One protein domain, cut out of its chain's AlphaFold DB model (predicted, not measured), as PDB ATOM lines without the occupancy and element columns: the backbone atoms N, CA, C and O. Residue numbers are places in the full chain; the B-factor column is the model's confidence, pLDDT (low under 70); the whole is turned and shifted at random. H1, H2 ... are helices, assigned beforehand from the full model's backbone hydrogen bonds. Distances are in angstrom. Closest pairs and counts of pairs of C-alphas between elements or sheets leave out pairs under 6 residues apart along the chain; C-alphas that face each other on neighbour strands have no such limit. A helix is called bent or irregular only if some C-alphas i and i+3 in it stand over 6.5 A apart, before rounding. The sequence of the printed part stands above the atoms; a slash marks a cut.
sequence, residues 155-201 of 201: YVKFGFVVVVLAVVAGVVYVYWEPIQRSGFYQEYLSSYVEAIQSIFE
ATOM      1  N   TYR A 155     196.716 198.158 157.776       62.94
ATOM      2  CA  TYR A 155     197.891 198.948 158.127       62.94
ATOM      3  C   TYR A 155     199.225 198.237 157.858       62.94
ATOM      4  O   TYR A 155     200.156 198.891 157.405       62.94
ATOM      5  N   VAL A 156     199.326 196.914 158.049       59.03
ATOM      6  CA  VAL A 156     200.566 196.170 157.729       59.03
ATOM      7  C   VAL A 156     200.756 196.055 156.216       59.03
ATOM      8  O   VAL A 156     201.864 196.239 155.718       59.03
ATOM      9  N   LYS A 157     199.666 195.849 155.463       55.53
ATOM     10  CA  LYS A 157     199.710 195.885 153.992       55.53
ATOM     11  C   LYS A 157     200.113 197.269 153.473       55.53
ATOM     12  O   LYS A 157     200.939 197.353 152.572       55.53
ATOM     13  N   PHE A 158     199.581 198.342 154.066       69.31
ATOM     14  CA  PHE A 158     199.965 199.710 153.712       69.31
ATOM     15  C   PHE A 158     201.434 200.000 154.052       69.31
ATOM     16  O   PHE A 158     202.161 200.515 153.210       69.31
ATOM     17  N   GLY A 159     201.902 199.592 155.236       76.31
ATOM     18  CA  GLY A 159     203.299 199.751 155.644       76.31
ATOM     19  C   GLY A 159     204.274 199.037 154.708       76.31
ATOM     20  O   GLY A 159     205.267 199.627 154.293       76.31
ATOM     21  N   PHE A 160     203.961 197.805 154.298       74.50
ATOM     22  CA  PHE A 160     204.779 197.067 153.336       74.50
ATOM     23  C   PHE A 160     204.841 197.763 151.969       74.50
ATOM     24  O   PHE A 160     205.924 197.916 151.412       74.50
ATOM     25  N   VAL A 161     203.706 198.255 151.456       73.88
ATOM     26  CA  VAL A 161     203.666 199.002 150.186       73.88
ATOM     27  C   VAL A 161     204.490 200.290 150.270       73.88
ATOM     28  O   VAL A 161     205.234 200.584 149.342       73.88
ATOM     29  N   VAL A 162     204.421 201.027 151.383       82.94
ATOM     30  CA  VAL A 162     205.224 202.245 151.585       82.94
ATOM     31  C   VAL A 162     206.720 201.928 151.628       82.94
ATOM     32  O   VAL A 162     207.503 202.632 150.998       82.94
ATOM     33  N   VAL A 163     207.123 200.854 152.311       86.25
ATOM     34  CA  VAL A 163     208.531 200.426 152.358       86.25
ATOM     35  C   VAL A 163     209.022 200.016 150.971       86.25
ATOM     36  O   VAL A 163     210.087 200.457 150.549       86.25
ATOM     37  N   VAL A 164     208.235 199.233 150.229       83.62
ATOM     38  CA  VAL A 164     208.580 198.834 148.857       83.62
ATOM     39  C   VAL A 164     208.684 200.056 147.942       83.62
ATOM     40  O   VAL A 164     209.663 200.180 147.213       83.62
ATOM     41  N   LEU A 165     207.737 200.997 148.013       83.44
ATOM     42  CA  LEU A 165     207.789 202.237 147.233       83.44
ATOM     43  C   LEU A 165     208.993 203.107 147.602       83.44
ATOM     44  O   LEU A 165     209.612 203.673 146.708       83.44
ATOM     45  N   ALA A 166     209.365 203.187 148.881       85.25
ATOM     46  CA  ALA A 166     210.544 203.930 149.320       85.25
ATOM     47  C   ALA A 166     211.845 203.298 148.804       85.25
ATOM     48  O   ALA A 166     212.743 204.014 148.365       85.25
ATOM     49  N   VAL A 167     211.933 201.964 148.798       85.94
ATOM     50  CA  VAL A 167     213.078 201.241 148.223       85.94
ATOM     51  C   VAL A 167     213.147 201.461 146.713       85.94
ATOM     52  O   VAL A 167     214.210 201.800 146.204       85.94
ATOM     53  N   VAL A 168     212.023 201.340 145.999       84.88
ATOM     54  CA  VAL A 168     211.965 201.599 144.552       84.88
ATOM     55  C   VAL A 168     212.333 203.049 144.244       84.88
ATOM     56  O   VAL A 168     213.157 203.280 143.368       84.88
ATOM     57  N   ALA A 169     211.805 204.024 144.988       82.19
ATOM     58  CA  ALA A 169     212.156 205.433 144.826       82.19
ATOM     59  C   ALA A 169     213.642 205.693 145.112       82.19
ATOM     60  O   ALA A 169     214.279 206.443 144.380       82.19
ATOM     61  N   GLY A 170     214.215 205.037 146.126       84.12
ATOM     62  CA  GLY A 170     215.644 205.112 146.430       84.12
ATOM     63  C   GLY A 170     216.515 204.532 145.314       84.12
ATOM     64  O   GLY A 170     217.492 205.157 144.914       84.12
ATOM     65  N   VAL A 171     216.135 203.378 144.758       81.94
ATOM     66  CA  VAL A 171     216.811 202.781 143.595       81.94
ATOM     67  C   VAL A 171     216.687 203.699 142.380       81.94
ATOM     68  O   VAL A 171     217.691 204.003 141.747       81.94
ATOM     69  N   VAL A 172     215.493 204.208 142.081       81.62
ATOM     70  CA  VAL A 172     215.286 205.144 140.969       81.62
ATOM     71  C   VAL A 172     216.115 206.412 141.158       81.62
ATOM     72  O   VAL A 172     216.729 206.850 140.197       81.62
ATOM     73  N   TYR A 173     216.206 206.962 142.372       85.94
ATOM     74  CA  TYR A 173     217.019 208.143 142.671       85.94
ATOM     75  C   TYR A 173     218.517 207.890 142.460       85.94
ATOM     76  O   TYR A 173     219.183 208.660 141.775       85.94
ATOM     77  N   VAL A 174     219.043 206.786 143.002       84.94
ATOM     78  CA  VAL A 174     220.471 206.433 142.888       84.94
ATOM     79  C   VAL A 174     220.858 206.117 141.444       84.94
ATOM     80  O   VAL A 174     221.952 206.464 141.005       84.94
ATOM     81  N   TYR A 175     219.963 205.481 140.690       78.50
ATOM     82  CA  TYR A 175     220.219 205.060 139.314       78.50
ATOM     83  C   TYR A 175     219.613 206.001 138.264       78.50
ATOM     84  O   TYR A 175     219.648 205.676 137.078       78.50
ATOM     85  N   TRP A 176     219.127 207.183 138.654       76.31
ATOM     86  CA  TRP A 176     218.454 208.117 137.746       76.31
ATOM     87  C   TRP A 176     219.360 208.568 136.594       76.31
ATOM     88  O   TRP A 176     218.990 208.458 135.425       76.31
ATOM     89  N   GLU A 177     220.583 209.004 136.906       74.69
ATOM     90  CA  GLU A 177     221.547 209.441 135.890       74.69
ATOM     91  C   GLU A 177     222.003 208.301 134.950       74.69
ATOM     92  O   GLU A 177     222.016 208.509 133.732       74.69
ATOM     93  N   PRO A 178     222.338 207.090 135.446       76.62
ATOM     94  CA  PRO A 178     222.586 205.929 134.590       76.62
ATOM     95  C   PRO A 178     221.411 205.576 133.673       76.62
ATOM     96  O   PRO A 178     221.618 205.259 132.501       76.62
ATOM     97  N   ILE A 179     220.180 205.641 134.189       73.00
ATOM     98  CA  ILE A 179     218.974 205.274 133.442       73.00
ATOM     99  C   ILE A 179     218.746 206.253 132.287       73.00
ATOM    100  O   ILE A 179     218.533 205.795 131.165       73.00
ATOM    101  N   GLN A 180     218.889 207.565 132.501       68.88
ATOM    102  CA  GLN A 180     218.731 208.573 131.438       68.88
ATOM    103  C   GLN A 180     219.722 208.411 130.275       68.88
ATOM    104  O   GLN A 180     219.418 208.773 129.135       68.88
ATOM    105  N   ARG A 181     220.910 207.855 130.553       72.56
ATOM    106  CA  ARG A 181     221.952 207.585 129.549       72.56
ATOM    107  C   ARG A 181     221.799 206.229 128.856       72.56
ATOM    108  O   ARG A 181     222.506 205.971 127.885       72.56
ATOM    109  N   SER A 182     220.911 205.361 129.338       74.94
ATOM    110  CA  SER A 182     220.647 204.070 128.701       74.94
ATOM    111  C   SER A 182     219.840 204.252 127.409       74.94
ATOM    112  O   SER A 182     218.918 205.067 127.352       74.94
ATOM    113  N   GLY A 183     220.153 203.468 126.370       67.50
ATOM    114  CA  GLY A 183     219.416 203.509 125.095       67.50
ATOM    115  C   GLY A 183     217.918 203.218 125.257       67.50
ATOM    116  O   GLY A 183     217.094 203.800 124.563       67.50
ATOM    117  N   PHE A 184     217.562 202.413 126.263       70.44
ATOM    118  CA  PHE A 184     216.180 202.106 126.624       70.44
ATOM    119  C   PHE A 184     215.372 203.346 127.050       70.44
ATOM    120  O   PHE A 184     214.219 203.493 126.648       70.44
ATOM    121  N   TYR A 185     215.963 204.262 127.827       70.00
ATOM    122  CA  TYR A 185     215.271 205.489 128.240       70.00
ATOM    123  C   TYR A 185     215.007 206.413 127.048       70.00
ATOM    124  O   TYR A 185     213.911 206.955 126.924       70.00
ATOM    125  N   GLN A 186     215.992 206.550 126.157       71.50
ATOM    126  CA  GLN A 186     215.888 207.394 124.966       71.50
ATOM    127  C   GLN A 186     214.822 206.889 123.987       71.50
ATOM    128  O   GLN A 186     214.079 207.695 123.438       71.50
ATOM    129  N   GLU A 187     214.723 205.571 123.801       74.75
ATOM    130  CA  GLU A 187     213.815 204.959 122.825       74.75
ATOM    131  C   GLU A 187     212.377 204.805 123.344       74.75
ATOM    132  O   GLU A 187     211.433 204.971 122.574       74.75
ATOM    133  N   TYR A 188     212.191 204.528 124.641       71.94
ATOM    134  CA  TYR A 188     210.873 204.156 125.169       71.94
ATOM    135  C   TYR A 188     210.308 205.072 126.241       71.94
ATOM    136  O   TYR A 188     209.093 205.171 126.320       71.94
ATOM    137  N   LEU A 189     211.127 205.695 127.090       71.69
ATOM    138  CA  LEU A 189     210.623 206.408 128.275       71.69
ATOM    139  C   LEU A 189     210.630 207.931 128.122       71.69
ATOM    140  O   LEU A 189     209.837 208.595 128.786       71.69
ATOM    141  N   SER A 190     211.468 208.473 127.236       73.81
ATOM    142  CA  SER A 190     211.594 209.911 126.963       73.81
ATOM    143  C   SER A 190     210.244 210.560 126.635       73.81
ATOM    144  O   SER A 190     209.836 211.502 127.312       73.81
ATOM    145  N   SER A 191     209.490 209.980 125.697       74.50
ATOM    146  CA  SER A 191     208.180 210.483 125.263       74.50
ATOM    147  C   SER A 191     207.122 210.489 126.373       74.50
ATOM    148  O   SER A 191     206.306 211.408 126.446       74.50
ATOM    149  N   TYR A 192     207.139 209.501 127.273       75.19
ATOM    150  CA  TYR A 192     206.206 209.447 128.403       75.19
ATOM    151  C   TYR A 192     206.588 210.424 129.514       75.19
ATOM    152  O   TYR A 192     205.703 211.027 130.118       75.19
ATOM    153  N   VAL A 193     207.884 210.597 129.790       70.19
ATOM    154  CA  VAL A 193     208.357 211.547 130.807       70.19
ATOM    155  C   VAL A 193     208.060 212.985 130.378       70.19
ATOM    156  O   VAL A 193     207.538 213.754 131.183       70.19
ATOM    157  N   GLU A 194     208.296 213.323 129.110       77.56
ATOM    158  CA  GLU A 194     207.974 214.643 128.548       77.56
ATOM    159  C   GLU A 194     206.463 214.922 128.567       77.56
ATOM    160  O   GLU A 194     206.030 215.993 128.998       77.56
ATOM    161  N   ALA A 195     205.638 213.939 128.188       75.88
ATOM    162  CA  ALA A 195     204.184 214.069 128.251       75.88
ATOM    163  C   ALA A 195     203.684 214.294 129.689       75.88
ATOM    164  O   ALA A 195     202.795 215.113 129.907       75.88
ATOM    165  N   ILE A 196     204.274 213.624 130.684       71.81
ATOM    166  CA  ILE A 196     203.922 213.830 132.095       71.81
ATOM    167  C   ILE A 196     204.365 215.218 132.571       71.81
ATOM    168  O   ILE A 196     203.586 215.884 133.245       71.81
ATOM    169  N   GLN A 197     205.557 215.693 132.204       74.06
ATOM    170  CA  GLN A 197     206.020 217.036 132.581       74.06
ATOM    171  C   GLN A 197     205.122 218.145 132.017       74.06
ATOM    172  O   GLN A 197     204.782 219.061 132.758       74.06
ATOM    173  N   SER A 198     204.628 218.007 130.781       76.62
ATOM    174  CA  SER A 198     203.692 218.975 130.176       76.62
ATOM    175  C   SER A 198     202.317 219.070 130.853       76.62
ATOM    176  O   SER A 198     201.566 220.000 130.586       76.62
ATOM    177  N   ILE A 199     201.960 218.103 131.706       74.00
ATOM    178  CA  ILE A 199     200.707 218.119 132.476       74.00
ATOM    179  C   ILE A 199     200.872 218.922 133.779       74.00
ATOM    180  O   ILE A 199     199.877 219.352 134.365       74.00
ATOM    181  N   PHE A 200     202.109 219.102 134.249       65.81
ATOM    182  CA  PHE A 200     202.429 219.781 135.508       65.81
ATOM    183  C   PHE A 200     203.003 221.201 135.329       65.81
ATOM    184  O   PHE A 200     203.213 221.874 136.340       65.81
ATOM    185  N   GLU A 201     203.223 221.651 134.090       58.88
ATOM    186  CA  GLU A 201     203.444 223.063 133.716       58.88
ATOM    187  C   GLU A 201     202.132 223.740 133.295       58.88
ATOM    188  O   GLU A 201     201.935 224.917 133.681       58.88
TER     189      GLU A 201
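What this domain is: This is residues 155 to 201 of the 201 residues of an uncharacterized protein of Firmicutes bacterium (UniProt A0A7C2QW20). Two long helices, H1 and H3, form the arms of an open L, with the short helix H2 at the corner between them and no packing of one arm on the other. H1 is the longer arm, and H3 has a kink partway along its length. The printed part has 47 residues with three named helices, H1, H2 and H3 in that order along the chain, and no named strand; its class is all helix. It is only just loose, close to extended, with a radius of gyration of the C-alphas of 14.1 A. The outline is only just elongated, and the C-alphas span 38 by 25 by 15 A along their three main axes.

Where its parts are: The printed part begins with H1, residues 155 to 174, the longest helix by residues. It runs 28.3 A from C-alpha 155 at (197.891, 198.948, 158.127) to C-alpha 174 at (220.471, 206.433, 142.888). After Tyr 175 comes H2, residues 176 to 181, which is 8.9 A long from first to last C-alpha. After Ser 182 comes H3, residues 183 to 200, which runs 25.7 A and ends with C-alpha 200 at (202.429, 219.781, 135.508). H3 has a kink of 55 degrees near residue 190, and it is only just irregular: C-alphas 188 and 191 are 6.9 A apart.

How they stand to each other: H1 and H2 meet only through their link, and they are near each other, with 5 pairs of C-alphas within 10 A. H2 and H3 are close but not clearly touching, with 2 pairs of C-alphas within 8 A; their closest C-alphas, those of Ile 179 and Tyr 185, are 6.4 A apart. The lines of H2 and H3 stand at a steep tilt of 58 degrees, the line of H3 being a rough one, and the two helices run opposite ways. H1 and H3 are apart. In H1 and H2 every O i to N i+4 pair is within hydrogen-bond range, while in H3 9 of 14 such pairs are.

The domain as a whole: The two C-alphas farthest apart, those of Tyr 155 and Gly 183, are 39.7 A from each other, and the first and last printed C-alphas, of Tyr 155 and Glu 201, are 34.8 A apart. Residues 155 to 178 stand free, of which 155 to 174 belong to H1 and 176 to 178 to H2. Residues 194 to 201 also stand free, of which 194 to 200 belong to H3. The links from H1 to H2 and from H2 to H3 are both tight, with 1 residue each. The printed part has no cut, and residue 201 is the chain's last. The mean pLDDT of the printed part is 75.0, and the model's confidence is low, under 70, at residues 155 to 158, residue 180, residue 183 and residues 200 to 201.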